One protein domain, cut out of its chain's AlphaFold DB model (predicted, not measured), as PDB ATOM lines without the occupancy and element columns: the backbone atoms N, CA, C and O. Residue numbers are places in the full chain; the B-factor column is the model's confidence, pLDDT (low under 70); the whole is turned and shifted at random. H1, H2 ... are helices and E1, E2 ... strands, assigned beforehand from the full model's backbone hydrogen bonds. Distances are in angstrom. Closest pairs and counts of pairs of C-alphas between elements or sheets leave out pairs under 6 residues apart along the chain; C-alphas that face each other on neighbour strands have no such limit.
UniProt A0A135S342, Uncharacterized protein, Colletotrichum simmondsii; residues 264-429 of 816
ATOM      1  N   GLN A 264     106.568  38.559 240.460       90.00
ATOM      2  CA  GLN A 264     106.441  39.772 239.646       90.00
ATOM      3  C   GLN A 264     106.297  40.990 240.559       90.00
ATOM      4  O   GLN A 264     105.672  40.906 241.611       90.00
ATOM      5  N   CYS A 265     106.912  42.110 240.184       91.06
ATOM      6  CA  CYS A 265     106.818  43.337 240.965       91.06
ATOM      7  C   CYS A 265     105.380  43.872 240.935       91.06
ATOM      8  O   CYS A 265     104.769  43.979 239.872       91.06
ATOM      9  N   THR A 266     104.853  44.239 242.100       89.00
ATOM     10  CA  THR A 266     103.521  44.840 242.242       89.00
ATOM     11  C   THR A 266     103.491  46.329 241.894       89.00
ATOM     12  O   THR A 266     102.427  46.934 241.973       89.00
ATOM     13  N   PHE A 267     104.627  46.909 241.481       87.12
ATOM     14  CA  PHE A 267     104.791  48.342 241.199       87.12
ATOM     15  C   PHE A 267     105.352  48.684 239.809       87.12
ATOM     16  O   PHE A 267     105.272  49.843 239.410       87.12
ATOM     17  N   CYS A 268     105.938  47.729 239.077       82.75
ATOM     18  CA  CYS A 268     106.453  47.937 237.716       82.75
ATOM     19  C   CYS A 268     106.553  46.603 236.932       82.75
ATOM     20  O   CYS A 268     106.426  45.538 237.536       82.75
ATOM     21  N   PRO A 269     106.837  46.597 235.611       82.69
ATOM     22  CA  PRO A 269     106.839  45.379 234.779       82.69
ATOM     23  C   PRO A 269     107.914  44.313 235.090       82.69
ATOM     24  O   PRO A 269     107.987  43.289 234.404       82.69
ATOM     25  N   LYS A 270     108.782  44.530 236.089       81.88
ATOM     26  CA  LYS A 270     109.938  43.663 236.384       81.88
ATOM     27  C   LYS A 270     109.526  42.338 237.032       81.88
ATOM     28  O   LYS A 270     108.588  42.262 237.824       81.88
ATOM     29  N   SER A 271     110.269  41.280 236.713       87.44
ATOM     30  CA  SER A 271     109.982  39.905 237.138       87.44
ATOM     31  C   SER A 271     111.257  39.173 237.579       87.44
ATOM     32  O   SER A 271     112.348  39.463 237.088       87.44
ATOM     33  N   PHE A 272     111.123  38.261 238.545       87.81
ATOM     34  CA  PHE A 272     112.220  37.710 239.342       87.81
ATOM     35  C   PHE A 272     112.054  36.208 239.605       87.81
ATOM     36  O   PHE A 272     110.949  35.675 239.709       87.81
ATOM     37  N   LYS A 273     113.190  35.523 239.771       86.19
ATOM     38  CA  LYS A 273     113.263  34.073 240.031       86.19
ATOM     39  C   LYS A 273     113.137  33.721 241.512       86.19
ATOM     40  O   LYS A 273     112.655  32.642 241.843       86.19
ATOM     41  N   SER A 274     113.603  34.600 242.399       88.00
ATOM     42  CA  SER A 274     113.614  34.368 243.845       88.00
ATOM     43  C   SER A 274     112.735  35.377 244.581       88.00
ATOM     44  O   SER A 274     112.629  36.541 244.185       88.00
ATOM     45  N   LYS A 275     112.152  34.928 245.698       89.38
ATOM     46  CA  LYS A 275     111.393  35.786 246.617       89.38
ATOM     47  C   LYS A 275     112.264  36.939 247.135       89.38
ATOM     48  O   LYS A 275     111.787  38.062 247.225       89.38
ATOM     49  N   TYR A 276     113.536  36.666 247.439       89.06
ATOM     50  CA  TYR A 276     114.466  37.636 248.020       89.06
ATOM     51  C   TYR A 276     114.772  38.798 247.066       89.06
ATOM     52  O   TYR A 276     114.722  39.954 247.482       89.06
ATOM     53  N   ASP A 277     115.044  38.513 245.789       87.62
ATOM     54  CA  ASP A 277     115.381  39.553 244.807       87.62
ATOM     55  C   ASP A 277     114.184  40.475 244.539       87.62
ATOM     56  O   ASP A 277     114.343  41.694 244.482       87.62
ATOM     57  N   TRP A 278     112.978  39.899 244.455       92.62
ATOM     58  CA  TRP A 278     111.721  40.640 244.340       92.62
ATOM     59  C   TRP A 278     111.419  41.479 245.596       92.62
ATOM     60  O   TRP A 278     111.221  42.688 245.477       92.62
ATOM     61  N   GLN A 279     111.474  40.889 246.798       88.94
ATOM     62  CA  GLN A 279     111.290  41.608 248.071       88.94
ATOM     63  C   GLN A 279     112.263  42.784 248.209       88.94
ATOM     64  O   GLN A 279     111.873  43.878 248.620       88.94
ATOM     65  N   ARG A 280     113.538  42.561 247.863       84.12
ATOM     66  CA  ARG A 280     114.576  43.592 247.885       84.12
ATOM     67  C   ARG A 280     114.285  44.691 246.868       84.12
ATOM     68  O   ARG A 280     114.442  45.857 247.209       84.12
ATOM     69  N   HIS A 281     113.866  44.334 245.656       87.25
ATOM     70  CA  HIS A 281     113.532  45.294 244.609       87.25
ATOM     71  C   HIS A 281     112.369  46.208 245.009       87.25
ATOM     72  O   HIS A 281     112.528  47.424 244.913       87.25
ATOM     73  N   GLU A 282     111.247  45.667 245.494       87.81
ATOM     74  CA  GLU A 282     110.129  46.499 245.965       87.81
ATOM     75  C   GLU A 282     110.583  47.412 247.116       87.81
ATOM     76  O   GLU A 282     110.422  48.632 247.037       87.81
ATOM     77  N   LYS A 283     111.269  46.847 248.125       81.19
ATOM     78  CA  LYS A 283     111.765  47.594 249.295       81.19
ATOM     79  C   LYS A 283     112.812  48.675 248.961       81.19
ATOM     80  O   LYS A 283     112.958  49.615 249.735       81.19
ATOM     81  N   SER A 284     113.577  48.553 247.872       77.38
ATOM     82  CA  SER A 284     114.689  49.476 247.570       77.38
ATOM     83  C   SER A 284     114.498  50.365 246.340       77.38
ATOM     84  O   SER A 284     115.420  51.110 246.012       77.38
ATOM     85  N   VAL A 285     113.387  50.238 245.609       79.38
ATOM     86  CA  VAL A 285     113.122  51.013 244.376       79.38
ATOM     87  C   VAL A 285     111.772  51.732 244.411       79.38
ATOM     88  O   VAL A 285     111.628  52.738 243.722       79.38
ATOM     89  N   HIS A 286     110.807  51.236 245.196       82.12
ATOM     90  CA  HIS A 286     109.415  51.694 245.132       82.12
ATOM     91  C   HIS A 286     108.828  52.202 246.453       82.12
ATOM     92  O   HIS A 286     107.806  52.879 246.426       82.12
ATOM     93  N   LEU A 287     109.438  51.879 247.600       77.94
ATOM     94  CA  LEU A 287     108.894  52.239 248.912       77.94
ATOM     95  C   LEU A 287     110.016  52.403 249.961       77.94
ATOM     96  O   LEU A 287     110.516  51.398 250.470       77.94
ATOM     97  N   PRO A 288     110.450  53.637 250.291       68.12
ATOM     98  CA  PRO A 288     111.542  53.872 251.239       68.12
ATOM     99  C   PRO A 288     111.093  53.709 252.706       68.12
ATOM    100  O   PRO A 288     110.519  54.608 253.311       68.12
ATOM    101  N   PHE A 289     111.404  52.554 253.302       67.62
ATOM    102  CA  PHE A 289     111.036  52.191 254.688       67.62
ATOM    103  C   PHE A 289     111.769  52.946 255.805       67.62
ATOM    104  O   PHE A 289     111.361  52.872 256.966       67.62
ATOM    105  N   GLU A 290     112.890  53.584 255.486       73.38
ATOM    106  CA  GLU A 290     113.815  54.155 256.463       73.38
ATOM    107  C   GLU A 290     113.864  55.671 256.262       73.38
ATOM    108  O   GLU A 290     114.504  56.160 255.330       73.38
ATOM    109  N   GLN A 291     113.181  56.412 257.137       77.88
ATOM    110  CA  GLN A 291     113.284  57.867 257.202       77.88
ATOM    111  C   GLN A 291     114.408  58.241 258.167       77.88
ATOM    112  O   GLN A 291     114.395  57.884 259.342       77.88
ATOM    113  N   TRP A 292     115.407  58.952 257.662       82.50
ATOM    114  CA  TRP A 292     116.596  59.352 258.404       82.50
ATOM    115  C   TRP A 292     116.461  60.827 258.772       82.50
ATOM    116  O   TRP A 292     116.706  61.698 257.939       82.50
ATOM    117  N   VAL A 293     116.023  61.114 259.997       84.06
ATOM    118  CA  VAL A 293     115.708  62.482 260.439       84.06
ATOM    119  C   VAL A 293     116.934  63.105 261.105       84.06
ATOM    120  O   VAL A 293     117.541  62.489 261.978       84.06
ATOM    121  N   CYS A 294     117.309  64.331 260.740       84.56
ATOM    122  CA  CYS A 294     118.367  65.050 261.452       84.56
ATOM    123  C   CYS A 294     117.844  65.605 262.791       84.56
ATOM    124  O   CYS A 294     116.936  66.440 262.813       84.56
ATOM    125  N   THR A 295     118.428  65.174 263.916       81.12
ATOM    126  CA  THR A 295     118.032  65.564 265.292       81.12
ATOM    127  C   THR A 295     116.527  65.416 265.605       81.12
ATOM    128  O   THR A 295     115.872  66.399 265.957       81.12
ATOM    129  N   PRO A 296     115.946  64.197 265.550       77.06
ATOM    130  CA  PRO A 296     114.521  63.980 265.846       77.06
ATOM    131  C   PRO A 296     114.141  64.314 267.300       77.06
ATOM    132  O   PRO A 296     112.976  64.552 267.596       77.06
ATOM    133  N   GLN A 297     115.123  64.334 268.203       72.75
ATOM    134  CA  GLN A 297     114.973  64.630 269.633       72.75
ATOM    135  C   GLN A 297     115.548  66.011 270.009       72.75
ATOM    136  O   GLN A 297     115.666  66.326 271.188       72.75
ATOM    137  N   GLY A 298     115.912  66.835 269.017       78.00
ATOM    138  CA  GLY A 298     116.611  68.106 269.223       78.00
ATOM    139  C   GLY A 298     118.143  67.986 269.248       78.00
ATOM    140  O   GLY A 298     118.675  66.883 269.115       78.00
ATOM    141  N   PRO A 299     118.858  69.123 269.368       78.25
ATOM    142  CA  PRO A 299     120.326  69.189 269.361       78.25
ATOM    143  C   PRO A 299     120.979  68.881 270.726       78.25
ATOM    144  O   PRO A 299     122.193  68.675 270.806       78.25
ATOM    145  N   ARG A 300     120.177  68.829 271.800       81.25
ATOM    146  CA  ARG A 300     120.558  68.331 273.129       81.25
ATOM    147  C   ARG A 300     119.735  67.086 273.448       81.25
ATOM    148  O   ARG A 300     118.510  67.150 273.451       81.25
ATOM    149  N   THR A 301     120.400  65.986 273.782       78.00
ATOM    150  CA  THR A 301     119.769  64.751 274.270       78.00
ATOM    151  C   THR A 301     120.040  64.614 275.765       78.00
ATOM    152  O   THR A 301     121.173  64.804 276.195       78.00
ATOM    153  N   ASP A 302     119.036  64.278 276.576       77.38
ATOM    154  CA  ASP A 302     119.273  63.935 277.984       77.38
ATOM    155  C   ASP A 302     119.877  62.524 278.097       77.38
ATOM    156  O   ASP A 302     119.385  61.567 277.490       77.38
ATOM    157  N   HIS A 303     120.965  62.387 278.853       73.06
ATOM    158  CA  HIS A 303     121.633  61.116 279.088       73.06
ATOM    159  C   HIS A 303     121.638  60.765 280.590       73.06
ATOM    160  O   HIS A 303     122.359  61.423 281.350       73.06
ATOM    161  N   PRO A 304     120.967  59.671 281.032       71.88
ATOM    162  CA  PRO A 304     120.702  59.342 282.450       71.88
ATOM    163  C   PRO A 304     121.891  59.182 283.420       71.88
ATOM    164  O   PRO A 304     121.700  58.776 284.564       71.88
ATOM    165  N   ARG A 305     123.131  59.425 282.980       68.62
ATOM    166  CA  ARG A 305     124.352  59.433 283.808       68.62
ATOM    167  C   ARG A 305     125.304  60.606 283.531       68.62
ATOM    168  O   ARG A 305     126.376  60.648 284.127       68.62
ATOM    169  N   LYS A 306     124.970  61.509 282.602       67.56
ATOM    170  CA  LYS A 306     125.826  62.639 282.191       67.56
ATOM    171  C   LYS A 306     125.079  63.974 282.050       67.56
ATOM    172  O   LYS A 306     125.719  64.966 281.727       67.56
ATOM    173  N   GLY A 307     123.764  64.001 282.283       79.81
ATOM    174  CA  GLY A 307     122.924  65.158 281.971       79.81
ATOM    175  C   GLY A 307     122.802  65.355 280.460       79.81
ATOM    176  O   GLY A 307     122.924  64.397 279.692       79.81
ATOM    177  N   PHE A 308     122.592  66.599 280.030       80.06
ATOM    178  CA  PHE A 308     122.493  66.930 278.610       80.06
ATOM    179  C   PHE A 308     123.796  66.636 277.862       80.06
ATOM    180  O   PHE A 308     124.885  67.017 278.292       80.06
ATOM    181  N   THR A 309     123.682  65.997 276.703       84.50
ATOM    182  CA  THR A 309     124.783  65.779 275.766       84.50
ATOM    183  C   THR A 309     124.440  66.326 274.386       84.50
ATOM    184  O   THR A 309     123.273  66.406 273.994       84.50
ATOM    185  N   CYS A 310     125.464  66.726 273.633       84.44
ATOM    186  CA  CYS A 310     125.298  67.171 272.256       84.44
ATOM    187  C   CYS A 310     124.892  65.986 271.380       84.44
ATOM    188  O   CYS A 310     125.639  65.010 271.260       84.44
ATOM    189  N   SER A 311     123.740  66.091 270.720       82.00
ATOM    190  CA  SER A 311     123.193  65.023 269.880       82.00
ATOM    191  C   SER A 311     124.062  64.715 268.652       82.00
ATOM    192  O   SER A 311     123.904  63.657 268.053       82.00
ATOM    193  N   TYR A 312     124.987  65.611 268.288       81.12
ATOM    194  CA  TYR A 312     125.880  65.468 267.136       81.12
ATOM    195  C   TYR A 312     127.232  64.812 267.471       81.12
ATOM    196  O   TYR A 312     127.697  63.949 266.729       81.12
ATOM    197  N   CYS A 313     127.883  65.218 268.566       81.56
ATOM    198  CA  CYS A 313     129.255  64.798 268.898       81.56
ATOM    199  C   CYS A 313     129.388  64.048 270.237       81.56
ATOM    200  O   CYS A 313     130.405  63.396 270.469       81.56
ATOM    201  N   GLY A 314     128.368  64.091 271.103       77.44
ATOM    202  CA  GLY A 314     128.365  63.441 272.417       77.44
ATOM    203  C   GLY A 314     129.075  64.205 273.545       77.44
ATOM    204  O   GLY A 314     129.231  63.639 274.629       77.44
ATOM    205  N   GLU A 315     129.496  65.455 273.319       81.00
ATOM    206  CA  GLU A 315     130.053  66.331 274.361       81.00
ATOM    207  C   GLU A 315     129.018  66.614 275.468       81.00
ATOM    208  O   GLU A 315     127.817  66.683 275.202       81.00
ATOM    209  N   THR A 316     129.469  66.703 276.720       82.69
ATOM    210  CA  THR A 316     128.624  66.837 277.921       82.69
ATOM    211  C   THR A 316     128.417  68.292 278.311       82.69
ATOM    212  O   THR A 316     129.387  69.039 278.353       82.69
ATOM    213  N   ASP A 317     127.178  68.646 278.650       77.62
ATOM    214  CA  ASP A 317     126.700  70.015 278.894       77.62
ATOM    215  C   ASP A 317     127.110  71.019 277.792       77.62
ATOM    216  O   ASP A 317     127.813  71.998 278.051       77.62
ATOM    217  N   PRO A 318     126.718  70.772 276.523       79.94
ATOM    218  CA  PRO A 318     127.099  71.631 275.407       79.94
ATOM    219  C   PRO A 318     126.441  73.005 275.536       79.94
ATOM    220  O   PRO A 318     125.208  73.128 275.523       79.94
ATOM    221  N   ASP A 319     127.256  74.051 275.618       82.56
ATOM    222  CA  ASP A 319     126.796  75.435 275.650       82.56
ATOM    223  C   ASP A 319     126.177  75.864 274.300       82.56
ATOM    224  O   ASP A 319     126.169  75.113 273.319       82.56
ATOM    225  N   ARG A 320     125.608  77.077 274.225       78.12
ATOM    226  CA  ARG A 320     125.011  77.538 272.958       78.12
ATOM    227  C   ARG A 320     126.070  77.778 271.878       78.12
ATOM    228  O   ARG A 320     125.777  77.503 270.721       78.12
ATOM    229  N   ALA A 321     127.286  78.214 272.223       79.12
ATOM    230  CA  ALA A 321     128.333  78.450 271.230       79.12
ATOM    231  C   ALA A 321     128.800  77.148 270.556       79.12
ATOM    232  O   ALA A 321     128.972  77.121 269.336       79.12
ATOM    233  N   HIS A 322     128.934  76.056 271.315       83.88
ATOM    234  CA  HIS A 322     129.196  74.714 270.792       83.88
ATOM    235  C   HIS A 322     128.120  74.279 269.782       83.88
ATOM    236  O   HIS A 322     128.441  73.839 268.675       83.88
ATOM    237  N   LEU A 323     126.837  74.431 270.134       80.00
ATOM    238  CA  LEU A 323     125.719  74.028 269.272       80.00
ATOM    239  C   LEU A 323     125.653  74.869 267.985       80.00
ATOM    240  O   LEU A 323     125.607  74.307 266.888       80.00
ATOM    241  N   THR A 324     125.824  76.192 268.087       80.25
ATOM    242  CA  THR A 324     125.966  77.077 266.919       80.25
ATOM    243  C   THR A 324     127.203  76.725 266.074       80.25
ATOM    244  O   THR A 324     127.173  76.854 264.850       80.25
ATOM    245  N   GLY A 325     128.275  76.198 266.677       79.38
ATOM    246  CA  GLY A 325     129.442  75.651 265.970       79.38
ATOM    247  C   GLY A 325     129.117  74.444 265.074       79.38
ATOM    248  O   GLY A 325     129.701  74.304 263.989       79.38
ATOM    249  N   HIS A 326     128.133  73.637 265.485       81.56
ATOM    250  CA  HIS A 326     127.488  72.591 264.685       81.56
ATOM    251  C   HIS A 326     126.380  73.119 263.755       81.56
ATOM    252  O   HIS A 326     125.755  72.315 263.071       81.56
ATOM    253  N   ASN A 327     126.144  74.435 263.667       80.81
ATOM    254  CA  ASN A 327     125.118  75.048 262.812       80.81
ATOM    255  C   ASN A 327     123.704  74.470 263.055       80.81
ATOM    256  O   ASN A 327     122.956  74.187 262.116       80.81
ATOM    257  N   ASP A 328     123.364  74.233 264.324       79.31
ATOM    258  CA  ASP A 328     122.123  73.571 264.723       79.31
ATOM    259  C   ASP A 328     120.881  74.433 264.452       79.31
ATOM    260  O   ASP A 328     119.955  73.949 263.808       79.31
ATOM    261  N   GLU A 329     120.872  75.714 264.839       76.62
ATOM    262  CA  GLU A 329     119.704  76.602 264.690       76.62
ATOM    263  C   GLU A 329     119.248  76.740 263.219       76.62
ATOM    264  O   GLU A 329     118.053  76.664 262.929       76.62
ATOM    265  N   ALA A 330     120.183  76.835 262.264       77.06
ATOM    266  CA  ALA A 330     119.885  76.941 260.826       77.06
ATOM    267  C   ALA A 330     119.432  75.619 260.166       77.06
ATOM    268  O   ALA A 330     118.974  75.613 259.014       77.06
ATOM    269  N   CYS A 331     119.571  74.496 260.875       83.06
ATOM    270  CA  CYS A 331     119.020  73.202 260.488       83.06
ATOM    271  C   CYS A 331     117.691  72.951 261.212       83.06
ATOM    272  O   CYS A 331     116.659  72.776 260.570       83.06
ATOM    273  N   PHE A 332     117.694  72.998 262.546       79.25
ATOM    274  CA  PHE A 332     116.546  72.709 263.401       79.25
ATOM    275  C   PHE A 332     115.388  73.709 263.225       79.25
ATOM    276  O   PHE A 332     114.236  73.338 263.436       79.25
ATOM    277  N   GLY A 333     115.661  74.940 262.775       74.38
ATOM    278  CA  GLY A 333     114.633  75.917 262.402       74.38
ATOM    279  C   GLY A 333     113.851  75.592 261.118       74.38
ATOM    280  O   GLY A 333     112.841  76.237 260.852       74.38
ATOM    281  N   ARG A 334     114.281  74.605 260.318       79.19
ATOM    282  CA  ARG A 334     113.570  74.144 259.106       79.19
ATOM    283  C   ARG A 334     112.429  73.180 259.456       79.19
ATOM    284  O   ARG A 334     112.518  72.507 260.489       79.19
ATOM    285  N   PRO A 335     111.393  73.031 258.607       79.00
ATOM    286  CA  PRO A 335     110.379  71.989 258.785       79.00
ATOM    287  C   PRO A 335     110.997  70.581 258.860       79.00
ATOM    288  O   PRO A 335     112.134  70.351 258.440       79.00
ATOM    289  N   LEU A 336     110.250  69.628 259.423       75.12
ATOM    290  CA  LEU A 336     110.717  68.246 259.600       75.12
ATOM    291  C   LEU A 336     111.005  67.553 258.260       75.12
ATOM    292  O   LEU A 336     111.943  66.761 258.180       75.12
ATOM    293  N   ASP A 337     110.263  67.891 257.207       72.88
ATOM    294  CA  ASP A 337     110.414  67.295 255.876       72.88
ATOM    295  C   ASP A 337     111.766  67.653 255.237       72.88
ATOM    296  O   ASP A 337     112.473  66.771 254.756       72.88
ATOM    297  N   GLU A 338     112.206  68.913 255.350       79.12
ATOM    298  CA  GLU A 338     113.544  69.362 254.914       79.12
ATOM    299  C   GLU A 338     114.700  68.713 255.700       79.12
ATOM    300  O   GLU A 338     115.849  68.732 255.253       79.12
ATOM    301  N   ARG A 339     114.410  68.144 256.876       84.00
ATOM    302  CA  ARG A 339     115.366  67.415 257.723       84.00
ATOM    303  C   ARG A 339     115.247  65.895 257.607       84.00
ATOM    304  O   ARG A 339     115.982  65.188 258.301       84.00
ATOM    305  N   THR A 340     114.347  65.390 256.765       80.62
ATOM    306  CA  THR A 340     114.056  63.961 256.617       80.62
ATOM    307  C   THR A 340     114.628  63.427 255.309       80.62
ATOM    308  O   THR A 340     114.179  63.767 254.219       80.62
ATOM    309  N   PHE A 341     115.610  62.532 255.411       77.88
ATOM    310  CA  PHE A 341     116.275  61.927 254.261       77.88
ATOM    311  C   PHE A 341     115.796  60.487 254.055       77.88
ATOM    312  O   PHE A 341     115.864  59.665 254.964       77.88
ATOM    313  N   TYR A 342     115.389  60.129 252.838       71.88
ATOM    314  CA  TYR A 342     114.934  58.767 252.506       71.88
ATOM    315  C   TYR A 342     116.083  57.773 252.241       71.88
ATOM    316  O   TYR A 342     115.861  56.628 251.848       71.88
ATOM    317  N   ARG A 343     117.339  58.195 252.461       72.50
ATOM    318  CA  ARG A 343     118.543  57.357 252.368       72.50
ATOM    319  C   ARG A 343     119.587  57.746 253.411       72.50
ATOM    320  O   ARG A 343     119.930  58.923 253.541       72.50
ATOM    321  N   LYS A 344     120.198  56.729 254.031       74.69
ATOM    322  CA  LYS A 344     121.327  56.844 254.972       74.69
ATOM    323  C   LYS A 344     122.453  57.740 254.444       74.69
ATOM    324  O   LYS A 344     122.993  58.557 255.184       74.69
ATOM    325  N   ASP A 345     122.785  57.584 253.164       79.50
ATOM    326  CA  ASP A 345     123.898  58.272 252.498       79.50
ATOM    327  C   ASP A 345     123.725  59.800 252.514       79.50
ATOM    328  O   ASP A 345     124.682  60.532 252.765       79.50
ATOM    329  N   HIS A 346     122.493  60.285 252.313       82.50
ATOM    330  CA  HIS A 346     122.191  61.716 252.281       82.50
ATOM    331  C   HIS A 346     122.195  62.341 253.680       82.50
ATOM    332  O   HIS A 346     122.731  63.437 253.830       82.50
ATOM    333  N   LEU A 347     121.725  61.632 254.719       83.25
ATOM    334  CA  LEU A 347     121.896  62.100 256.103       83.25
ATOM    335  C   LEU A 347     123.384  62.158 256.496       83.25
ATOM    336  O   LEU A 347     123.802  63.118 257.135       83.25
ATOM    337  N   ILE A 348     124.209  61.183 256.087       83.50
ATOM    338  CA  ILE A 348     125.665  61.221 256.335       83.50
ATOM    339  C   ILE A 348     126.309  62.416 255.623       83.50
ATOM    340  O   ILE A 348     127.116  63.125 256.222       83.50
ATOM    341  N   GLN A 349     125.938  62.667 254.364       86.38
ATOM    342  CA  GLN A 349     126.422  63.820 253.609       86.38
ATOM    343  C   GLN A 349     126.023  65.139 254.290       86.38
ATOM    344  O   GLN A 349     126.881  65.992 254.492       86.38
ATOM    345  N   HIS A 350     124.760  65.274 254.704       86.31
ATOM    346  CA  HIS A 350     124.232  66.428 255.437       86.31
ATOM    347  C   HIS A 350     124.939  66.650 256.787       86.31
ATOM    348  O   HIS A 350     125.362  67.766 257.084       86.31
ATOM    349  N   LEU A 351     125.148  65.594 257.581       85.69
ATOM    350  CA  LEU A 351     125.907  65.662 258.835       85.69
ATOM    351  C   LEU A 351     127.345  66.147 258.614       85.69
ATOM    352  O   LEU A 351     127.848  66.954 259.394       85.69
ATOM    353  N   HIS A 352     127.990  65.715 257.530       85.12
ATOM    354  CA  HIS A 352     129.343  66.145 257.193       85.12
ATOM    355  C   HIS A 352     129.403  67.590 256.660       85.12
ATOM    356  O   HIS A 352     130.341  68.316 256.985       85.12
ATOM    357  N   THR A 353     128.437  68.036 255.845       85.62
ATOM    358  CA  THR A 353     128.467  69.372 255.215       85.62
ATOM    359  C   THR A 353     127.866  70.483 256.074       85.62
ATOM    360  O   THR A 353     128.409  71.586 256.084       85.62
ATOM    361  N   VAL A 354     126.772  70.213 256.791       83.38
ATOM    362  CA  VAL A 354     126.067  71.199 257.629       83.38
ATOM    363  C   VAL A 354     126.628  71.187 259.046       83.38
ATOM    364  O   VAL A 354     127.039  72.229 259.551       83.38
ATOM    365  N   HIS A 355     126.698  70.003 259.660       83.19
ATOM    366  CA  HIS A 355     127.041  69.848 261.076       83.19
ATOM    367  C   HIS A 355     128.527  69.562 261.343       83.19
ATOM    368  O   HIS A 355     128.951  69.582 262.499       83.19
ATOM    369  N   LYS A 356     129.334  69.332 260.293       83.56
ATOM    370  CA  LYS A 356     130.774  68.991 260.353       83.56
ATOM    371  C   LYS A 356     131.069  67.737 261.192       83.56
ATOM    372  O   LYS A 356     132.112  67.635 261.836       83.56
ATOM    373  N   VAL A 357     130.138  66.785 261.201       80.88
ATOM    374  CA  VAL A 357     130.138  65.615 262.091       80.88
ATOM    375  C   VAL A 357     130.461  64.337 261.324       80.88
ATOM    376  O   VAL A 357     129.851  64.020 260.303       80.88
ATOM    377  N   SER A 358     131.428  63.585 261.849       74.12
ATOM    378  CA  SER A 358     131.838  62.280 261.327       74.12
ATOM    379  C   SER A 358     130.786  61.198 261.586       74.12
ATOM    380  O   SER A 358     130.077  61.218 262.590       74.12
ATOM    381  N   HIS A 359     130.720  60.202 260.699       72.56
ATOM    382  CA  HIS A 359     129.766  59.097 260.806       72.56
ATOM    383  C   HIS A 359     129.905  58.315 262.126       72.56
ATOM    384  O   HIS A 359     130.932  57.688 262.380       72.56
ATOM    385  N   ASN A 360     128.833  58.291 262.921       73.31
ATOM    386  CA  ASN A 360     128.716  57.505 264.148       73.31
ATOM    387  C   ASN A 360     127.519  56.550 264.029       73.31
ATOM    388  O   ASN A 360     126.371  56.993 263.968       73.31
ATOM    389  N   GLU A 361     127.762  55.235 264.014       69.94
ATOM    390  CA  GLU A 361     126.684  54.249 263.866       69.94
ATOM    391  C   GLU A 361     125.615  54.331 264.964       69.94
ATOM    392  O   GLU A 361     124.460  53.998 264.708       69.94
ATOM    393  N   GLN A 362     125.978  54.738 266.184       69.06
ATOM    394  CA  GLN A 362     125.054  54.752 267.317       69.06
ATOM    395  C   GLN A 362     124.046  55.905 267.218       69.06
ATOM    396  O   GLN A 362     122.873  55.693 267.514       69.06
ATOM    397  N   LEU A 363     124.469  57.071 266.713       70.75
ATOM    398  CA  LEU A 363     123.565  58.177 266.369       70.75
ATOM    399  C   LEU A 363     122.683  57.812 265.172       70.75
ATOM    400  O   LEU A 363     121.472  57.997 265.194       70.75
ATOM    401  N   MET A 364     123.268  57.197 264.143       75.00
ATOM    402  CA  MET A 364     122.508  56.777 262.964       75.00
ATOM    403  C   MET A 364     121.439  55.725 263.319       75.00
ATOM    404  O   MET A 364     120.348  55.761 262.760       75.00
ATOM    405  N   ARG A 365     121.697  54.824 264.280       72.69
ATOM    406  CA  ARG A 365     120.691  53.868 264.783       72.69
ATOM    407  C   ARG A 365     119.542  54.533 265.553       72.69
ATOM    408  O   ARG A 365     118.436  54.018 265.475       72.69
ATOM    409  N   SER A 366     119.770  55.637 266.270       72.06
ATOM    410  CA  SER A 366     118.700  56.355 266.988       72.06
ATOM    411  C   SER A 366     117.964  57.394 266.134       72.06
ATOM    412  O   SER A 366     116.893  57.848 266.527       72.06
ATOM    413  N   TRP A 367     118.518  57.774 264.977       80.00
ATOM    414  CA  TRP A 367     117.925  58.738 264.037       80.00
ATOM    415  C   TRP A 367     117.252  58.080 262.815       80.00
ATOM    416  O   TRP A 367     116.662  58.766 261.979       80.00
ATOM    417  N   MET A 368     117.316  56.747 262.711       78.38
ATOM    418  CA  MET A 368     116.509  55.958 261.781       78.38
ATOM    419  C   MET A 368     115.084  55.810 262.333       78.38
ATOM    420  O   MET A 368     114.829  54.992 263.216       78.38
ATOM    421  N   VAL A 369     114.137  56.550 261.765       72.56
ATOM    422  CA  VAL A 369     112.705  56.310 261.944       72.56
ATOM    423  C   VAL A 369     112.290  55.202 260.975       72.56
ATOM    424  O   VAL A 369     112.075  55.427 259.782       72.56
ATOM    425  N   VAL A 370     112.195  53.975 261.490       64.00
ATOM    426  CA  VAL A 370     111.538  52.868 260.784       64.00
ATOM    427  C   VAL A 370     110.035  53.061 260.920       64.00
ATOM    428  O   VAL A 370     109.503  52.941 262.025       64.00
ATOM    429  N   ARG A 371     109.332  53.320 259.812       63.19
ATOM    430  CA  ARG A 371     107.866  53.272 259.826       63.19
ATOM    431  C   ARG A 371     107.418  51.815 259.957       63.19
ATOM    432  O   ARG A 371     107.739  50.987 259.105       63.19
ATOM    433  N   GLN A 372     106.717  51.510 261.045       57.62
ATOM    434  CA  GLN A 372     106.082  50.212 261.258       57.62
ATOM    435  C   GLN A 372     104.692  50.195 260.602       57.62
ATOM    436  O   GLN A 372     104.085  51.242 260.391       57.62
ATOM    437  N   ASP A 373     104.254  48.993 260.229       64.81
ATOM    438  CA  ASP A 373     102.877  48.634 259.863       64.81
ATOM    439  C   ASP A 373     102.230  49.449 258.728       64.81
ATOM    440  O   ASP A 373     101.218  50.138 258.853       64.81
ATOM    441  N   ILE A 374     102.833  49.291 257.544       76.12
ATOM    442  CA  ILE A 374     102.224  49.648 256.259       76.12
ATOM    443  C   ILE A 374     101.059  48.693 255.970       76.12
ATOM    444  O   ILE A 374     101.256  47.610 255.403       76.12
ATOM    445  N   ARG A 375      99.840  49.128 256.315       84.69
ATOM    446  CA  ARG A 375      98.608  48.432 255.933       84.69
ATOM    447  C   ARG A 375      98.428  48.454 254.412       84.69
ATOM    448  O   ARG A 375      98.637  49.484 253.772       84.69
ATOM    449  N   SER A 376      98.037  47.324 253.825       89.25
ATOM    450  CA  SER A 376      97.733  47.218 252.392       89.25
ATOM    451  C   SER A 376      96.708  46.123 252.080       89.25
ATOM    452  O   SER A 376      96.486  45.223 252.884       89.25
ATOM    453  N   ARG A 377      96.097  46.187 250.896       90.06
ATOM    454  CA  ARG A 377      95.184  45.183 250.331       90.06
ATOM    455  C   ARG A 377      95.921  44.287 249.333       90.06
ATOM    456  O   ARG A 377      96.731  44.744 248.525       90.06
ATOM    457  N   CYS A 378      95.597  42.997 249.348       92.38
ATOM    458  CA  CYS A 378      96.035  42.031 248.348       92.38
ATOM    459  C   CYS A 378      95.051  41.972 247.169       92.38
ATOM    460  O   CYS A 378      94.008  41.332 247.276       92.38
ATOM    461  N   GLY A 379      95.392  42.535 246.007       85.81
ATOM    462  CA  GLY A 379      94.525  42.477 244.815       85.81
ATOM    463  C   GLY A 379      94.328  41.082 244.199       85.81
ATOM    464  O   GLY A 379      93.663  40.949 243.177       85.81
ATOM    465  N   PHE A 380      94.896  40.024 244.795       89.62
ATOM    466  CA  PHE A 380      94.677  38.631 244.390       89.62
ATOM    467  C   PHE A 380      93.577  37.903 245.179       89.62
ATOM    468  O   PHE A 380      93.195  36.801 244.766       89.62
ATOM    469  N   CYS A 381      93.138  38.437 246.323       90.44
ATOM    470  CA  CYS A 381      92.171  37.786 247.222       90.44
ATOM    471  C   CYS A 381      91.460  38.737 248.209       90.44
ATOM    472  O   CYS A 381      90.764  38.267 249.103       90.44
ATOM    473  N   ASP A 382      91.679  40.048 248.087       88.75
ATOM    474  CA  ASP A 382      91.108  41.130 248.899       88.75
ATOM    475  C   ASP A 382      91.392  41.079 250.412       88.75
ATOM    476  O   ASP A 382      90.854  41.877 251.179       88.75
ATOM    477  N   ALA A 383      92.321  40.220 250.841       89.56
ATOM    478  CA  ALA A 383      92.846  40.230 252.199       89.56
ATOM    479  C   ALA A 383      93.558  41.557 252.513       89.56
ATOM    480  O   ALA A 383      94.429  42.005 251.758       89.56
ATOM    481  N   TRP A 384      93.216  42.145 253.659       90.44
ATOM    482  CA  TRP A 384      94.005  43.201 254.285       90.44
ATOM    483  C   TRP A 384      95.216  42.593 254.995       90.44
ATOM    484  O   TRP A 384      95.152  41.479 255.508       90.44
ATOM    485  N   LEU A 385      96.321  43.325 254.954       90.19
ATOM    486  CA  LEU A 385      97.647  42.927 255.409       90.19
ATOM    487  C   LEU A 385      98.182  44.083 256.242       90.19
ATOM    488  O   LEU A 385      98.258  45.199 255.725       90.19
ATOM    489  N   GLU A 386      98.516  43.854 257.506       85.75
ATOM    490  CA  GLU A 386      98.829  44.939 258.449       85.75
ATOM    491  C   GLU A 386     100.316  45.312 258.428       85.75
ATOM    492  O   GLU A 386     100.669  46.470 258.642       85.75
ATOM    493  N   SER A 387     101.187  44.364 258.067       85.31
ATOM    494  CA  SER A 387     102.630  44.595 257.956       85.31
ATOM    495  C   SER A 387     103.189  44.277 256.567       85.31
ATOM    496  O   SER A 387     102.711  43.407 255.835       85.31
ATOM    497  N   TRP A 388     104.303  44.927 256.213       85.38
ATOM    498  CA  TRP A 388     105.021  44.631 254.968       85.38
ATOM    499  C   TRP A 388     105.604  43.209 254.926       85.38
ATOM    500  O   TRP A 388     105.676  42.583 253.864       85.38
ATOM    501  N   ALA A 389     106.017  42.678 256.082       85.12
ATOM    502  CA  ALA A 389     106.482  41.300 256.192       85.12
ATOM    503  C   ALA A 389     105.359  40.336 255.783       85.12
ATOM    504  O   ALA A 389     105.536  39.540 254.861       85.12
ATOM    505  N   GLU A 390     104.177  40.501 256.381       89.06
ATOM    506  CA  GLU A 390     102.979  39.741 256.034       89.06
ATOM    507  C   GLU A 390     102.616  39.892 254.550       89.06
ATOM    508  O   GLU A 390     102.462  38.880 253.867       89.06
ATOM    509  N   ARG A 391     102.569  41.125 254.015       90.56
ATOM    510  CA  ARG A 391     102.312  41.380 252.585       90.56
ATOM    511  C   ARG A 391     103.249  40.570 251.697       90.56
ATOM    512  O   ARG A 391     102.789  39.877 250.790       90.56
ATOM    513  N   THR A 392     104.557  40.636 251.934       89.69
ATOM    514  CA  THR A 392     105.514  39.964 251.045       89.69
ATOM    515  C   THR A 392     105.489  38.437 251.165       89.69
ATOM    516  O   THR A 392     105.702  37.745 250.168       89.69
ATOM    517  N   ASP A 393     105.167  37.879 252.333       90.75
ATOM    518  CA  ASP A 393     104.962  36.436 252.504       90.75
ATOM    519  C   ASP A 393     103.622  35.953 251.932       90.75
ATOM    520  O   ASP A 393     103.550  34.878 251.326       90.75
ATOM    521  N   HIS A 394     102.580  36.775 252.035       93.12
ATOM    522  CA  HIS A 394     101.268  36.523 251.461       93.12
ATOM    523  C   HIS A 394     101.305  36.549 249.926       93.12
ATOM    524  O   HIS A 394     100.868  35.595 249.279       93.12
ATOM    525  N   LEU A 395     101.874  37.593 249.320       92.56
ATOM    526  CA  LEU A 395     102.003  37.705 247.863       92.56
ATOM    527  C   LEU A 395     102.930  36.623 247.290       92.56
ATOM    528  O   LEU A 395     102.600  36.008 246.276       92.56
ATOM    529  N   ALA A 396     104.019  36.281 247.990       91.25
ATOM    530  CA  ALA A 396     104.857  35.133 247.635       91.25
ATOM    531  C   ALA A 396     104.078  33.808 247.597       91.25
ATOM    532  O   ALA A 396     104.448  32.908 246.844       91.25
ATOM    533  N   ARG A 397     102.998  33.667 248.380       91.94
ATOM    534  CA  ARG A 397     102.099  32.508 248.310       91.94
ATOM    535  C   ARG A 397     101.318  32.496 246.997       91.94
ATOM    536  O   ARG A 397     101.281  31.453 246.355       91.94
ATOM    537  N   HIS A 398     100.751  33.622 246.564       92.69
ATOM    538  CA  HIS A 398     100.010  33.704 245.298       92.69
ATOM    539  C   HIS A 398     100.900  33.473 244.069       92.69
ATOM    540  O   HIS A 398     100.535  32.677 243.206       92.69
ATOM    541  N   PHE A 399     102.102  34.056 244.041       91.25
ATOM    542  CA  PHE A 399     103.083  33.828 242.972       91.25
ATOM    543  C   PHE A 399     103.506  32.352 242.834       91.25
ATOM    544  O   PHE A 399     103.705  31.860 241.726       91.25
ATOM    545  N   ARG A 400     103.568  31.595 243.941       89.62
ATOM    546  CA  ARG A 400     103.824  30.137 243.919       89.62
ATOM    547  C   ARG A 400     102.646  29.298 243.414       89.62
ATOM    548  O   ARG A 400     102.860  28.157 243.026       89.62
ATOM    549  N   HIS A 401     101.434  29.852 243.403       86.94
ATOM    550  CA  HIS A 401     100.245  29.245 242.789       86.94
ATOM    551  C   HIS A 401     100.011  29.781 241.364       86.94
ATOM    552  O   HIS A 401      98.885  29.774 240.876       86.94
ATOM    553  N   ASN A 402     101.070  30.265 240.703       84.62
ATOM    554  CA  ASN A 402     101.077  30.781 239.332       84.62
ATOM    555  C   ASN A 402     100.162  31.991 239.057       84.62
ATOM    556  O   ASN A 402      99.963  32.326 237.892       84.62
ATOM    557  N   LYS A 403      99.660  32.695 240.086       85.12
ATOM    558  CA  LYS A 403      99.009  33.998 239.869       85.12
ATOM    559  C   LYS A 403     100.022  35.015 239.344       85.12
ATOM    560  O   LYS A 403     101.172  35.061 239.783       85.12
ATOM    561  N   THR A 404      99.576  35.849 238.419       87.06
ATOM    562  CA  THR A 404     100.360  36.868 237.721       87.06
ATOM    563  C   THR A 404      99.776  38.254 237.969       87.06
ATOM    564  O   THR A 404      98.646  38.374 238.422       87.06
ATOM    565  N   MET A 405     100.485  39.330 237.610       85.50
ATOM    566  CA  MET A 405      99.900  40.679 237.715       85.50
ATOM    567  C   MET A 405      98.671  40.897 236.811       85.50
ATOM    568  O   MET A 405      97.951  41.865 237.024       85.50
ATOM    569  N   ALA A 406      98.393  40.018 235.836       80.50
ATOM    570  CA  ALA A 406      97.141  40.058 235.072       80.50
ATOM    571  C   ALA A 406      95.925  39.608 235.903       80.50
ATOM    572  O   ALA A 406      94.801  39.985 235.589       80.50
ATOM    573  N   ASP A 407      96.161  38.858 236.983       83.12
ATOM    574  CA  ASP A 407      95.155  38.378 237.934       83.12
ATOM    575  C   ASP A 407      94.948  39.350 239.116       83.12
ATOM    576  O   ASP A 407      94.284  38.992 240.093       83.12
ATOM    577  N   TRP A 408      95.554  40.548 239.074       86.12
ATOM    578  CA  TRP A 408      95.422  41.574 240.113       86.12
ATOM    579  C   TRP A 408      94.212  42.480 239.849       86.12
ATOM    580  O   TRP A 408      94.115  43.144 238.812       86.12
ATOM    581  N   ASN A 409      93.318  42.561 240.831       82.88
ATOM    582  CA  ASN A 409      92.198  43.491 240.863       82.88
ATOM    583  C   ASN A 409      92.452  44.637 241.854       82.88
ATOM    584  O   ASN A 409      93.022  44.430 242.923       82.88
ATOM    585  N   GLY A 410      91.981  45.837 241.525       80.06
ATOM    586  CA  GLY A 410      92.119  47.008 242.378       80.06
ATOM    587  C   GLY A 410      93.504  47.654 242.369       80.06
ATOM    588  O   GLY A 410      94.429  47.290 241.641       80.06
ATOM    589  N   ASP A 411      93.610  48.645 243.236       81.12
ATOM    590  CA  ASP A 411      94.823  49.315 243.675       81.12
ATOM    591  C   ASP A 411      95.601  48.454 244.703       81.12
ATOM    592  O   ASP A 411      95.476  47.227 244.733       81.12
ATOM    593  N   TRP A 412      96.432  49.080 245.544       85.31
ATOM    594  CA  TRP A 412      97.159  48.403 246.627       85.31
ATOM    595  C   TRP A 412      96.511  48.530 248.013       85.31
ATOM    596  O   TRP A 412      97.034  47.943 248.957       85.31
ATOM    597  N   GLY A 413      95.449  49.320 248.182       82.06
ATOM    598  CA  GLY A 413      94.833  49.631 249.473       82.06
ATOM    599  C   GLY A 413      95.790  50.275 250.478       82.06
ATOM    600  O   GLY A 413      95.691  49.985 251.668       82.06
ATOM    601  N   PHE A 414      96.756  51.073 250.018       84.00
ATOM    602  CA  PHE A 414      97.624  51.845 250.911       84.00
ATOM    603  C   PHE A 414      96.883  53.065 251.471       84.00
ATOM    604  O   PHE A 414      95.943  53.576 250.869       84.00
ATOM    605  N   ASP A 415      97.358  53.566 252.608       77.81
ATOM    606  CA  ASP A 415      96.997  54.897 253.095       77.81
ATOM    607  C   ASP A 415      97.443  55.986 252.083       77.81
ATOM    608  O   ASP A 415      98.500  55.826 251.452       77.81
ATOM    609  N   PRO A 416      96.701  57.097 251.904       72.12
ATOM    610  CA  PRO A 416      97.145  58.231 251.088       72.12
ATOM    611  C   PRO A 416      98.573  58.701 251.414       72.12
ATOM    612  O   PRO A 416      99.396  58.818 250.505       72.12
ATOM    613  N   ALA A 417      98.933  58.813 252.699       68.38
ATOM    614  CA  ALA A 417     100.263  59.242 253.157       68.38
ATOM    615  C   ALA A 417     101.387  58.209 252.908       68.38
ATOM    616  O   ALA A 417     102.559  58.449 253.218       68.38
ATOM    617  N   ILE A 418     101.041  57.034 252.376       73.56
ATOM    618  CA  ILE A 418     101.975  56.016 251.878       73.56
ATOM    619  C   ILE A 418     101.984  56.021 250.343       73.56
ATOM    620  O   ILE A 418     103.038  55.825 249.742       73.56
ATOM    621  N   THR A 419     100.839  56.298 249.716       74.25
ATOM    622  CA  THR A 419     100.672  56.377 248.257       74.25
ATOM    623  C   THR A 419     101.484  57.521 247.645       74.25
ATOM    624  O   THR A 419     102.152  57.312 246.634       74.25
ATOM    625  N   ASP A 420     101.524  58.689 248.293       70.25
ATOM    626  CA  ASP A 420     102.290  59.861 247.828       70.25
ATOM    627  C   ASP A 420     103.823  59.663 247.855       70.25
ATOM    628  O   ASP A 420     104.571  60.462 247.293       70.25
ATOM    629  N   LEU A 421     104.309  58.584 248.480       69.12
ATOM    630  CA  LEU A 421     105.734  58.246 248.622       69.12
ATOM    631  C   LEU A 421     106.201  57.146 247.651       69.12
ATOM    632  O   LEU A 421     107.334  56.665 247.748       69.12
ATOM    633  N   LEU A 422     105.330  56.707 246.740       74.44
ATOM    634  CA  LEU A 422     105.577  55.580 245.839       74.44
ATOM    635  C   LEU A 422     106.417  55.973 244.611       74.44
ATOM    636  O   LEU A 422     105.913  56.118 243.491       74.44
ATOM    637  N   GLU A 423     107.731  56.086 244.807       65.75
ATOM    638  CA  GLU A 423     108.693  56.407 243.747       65.75
ATOM    639  C   GLU A 423     108.733  55.370 242.601       65.75
ATOM    640  O   GLU A 423     108.790  54.154 242.803       65.75
ATOM    641  N   ASN A 424     108.801  55.857 241.356       66.38
ATOM    642  CA  ASN A 424     108.952  55.034 240.146       66.38
ATOM    643  C   ASN A 424     107.867  53.947 239.973       66.38
ATOM    644  O   ASN A 424     108.132  52.904 239.370       66.38
ATOM    645  N   THR A 425     106.673  54.150 240.538       73.38
ATOM    646  CA  THR A 425     105.587  53.162 240.527       73.38
ATOM    647  C   THR A 425     104.553  53.425 239.437       73.38
ATOM    648  O   THR A 425     104.397  54.536 238.934       73.38
ATOM    649  N   MET A 426     103.810  52.376 239.092       77.19
ATOM    650  CA  MET A 426     102.622  52.445 238.249       77.19
ATOM    651  C   MET A 426     101.496  51.575 238.843       77.19
ATOM    652  O   MET A 426     101.798  50.540 239.441       77.19
ATOM    653  N   PRO A 427     100.208  51.957 238.694       79.12
ATOM    654  CA  PRO A 427      99.078  51.202 239.241       79.12
ATOM    655  C   PRO A 427      99.083  49.713 238.844       79.12
ATOM    656  O   PRO A 427      99.351  49.410 237.676       79.12
ATOM    657  N   PRO A 428      98.720  48.777 239.746       80.06
ATOM    658  CA  PRO A 428      98.852  47.335 239.505       80.06
ATOM    659  C   PRO A 428      98.148  46.845 238.244       80.06
ATOM    660  O   PRO A 428      98.726  46.100 237.457       80.06
ATOM    661  N   TYR A 429      96.925  47.328 238.020       75.19
ATOM    662  CA  TYR A 429      96.095  46.986 236.868       75.19
ATOM    663  C   TYR A 429      96.663  47.479 235.523       75.19
ATOM    664  O   TYR A 429      96.250  46.985 234.476       75.19
TER     665      TYR A 429
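Overview. This is residues 264 to 429 of the 816 residues of an uncharacterized protein of Colletotrichum simmondsii (UniProt A0A135S342). Two loose lobes stand end to end, joined by a narrow waist of two short antiparallel strands, E1 and E4. One lobe holds H1, H6 and H7 with long loops and both ends of the printed part; the other holds the hairpin of E2 and E3 with H2 and H3, while H4 and H5 lie beside E1 at the waist. The printed part has 166 residues, with seven named helices and four named strands in the order H1 E1 E2 E3 H2 H3 H4 H5 E4 H6 H7. The class is mixed, helices and strands, with under half of the residues in named elements, and the two sheets, E1 - E4 and E2 - E3, are antiparallel. The whole is loose, with a radius of gyration of the C-alphas of 20.5 A, and spans 63 by 30 by 28 A.

Arrangement. Start at H1, residues 275 to 285, and find H6, residues 388 to 400, close but not clearly touching: the closest C-alphas, of Lys 275 and Ala 396, are 6.6 A apart. They run opposite ways at a steep tilt of 49 degrees. Next look at E1, residues 290 to 293, the antiparallel neighbour of E4, residues 368 to 370; N 291 and O 369 are 3.0 A apart, within hydrogen-bond range. Residues 292 to 293 of E1 also pair with residues 340 to 341, antiparallel. E2, residues 300 to 303, and E3, residues 307 to 310, form a hairpin, with N 309 and O 301 within hydrogen-bond range at 2.8 A. H2, residues 320 to 325, is close but not clearly touching H3, residues 329 to 332, with the closest C-alphas, of Leu 323 and Glu 329, 8.0 A apart. H4, residues 344 to 353, comes closest to E1 at the C-alphas of Lys 344 and Trp 292, 6.4 A apart. H5, residues 361 to 367, does so at the C-alphas of Trp 367 and Val 293, 5.6 A apart. H4 and H5 are near each other, with 5 pairs of C-alphas within 10 A. H7, residues 416 to 419, is apart from H1 and H6. Every O i to N i+4 pair is within hydrogen-bond range in H1, H2, H4, H5 and H6; H3 and H7 are too short for one.

Along the chain. Find C-alpha 275 at (111.393, 35.786, 246.617); from there H1 runs 15.5 A to C-alpha 285. H4 measures 14.4 A, and H6 runs 18.3 A from C-alpha 388 at (105.021, 44.631, 254.968). H7 ends at C-alpha 419, (100.672, 56.377, 248.257).

Size, cuts and confidence. The two C-alphas farthest apart, of Ala 321 and Asn 402, are 63.5 A from each other. The printed part has no cut. The links H3 to H4, E4 to H6 and H6 to H7 are long. The mean pLDDT of the printed part is 80.8, and 14 residues are under 70, among them 370 to 373.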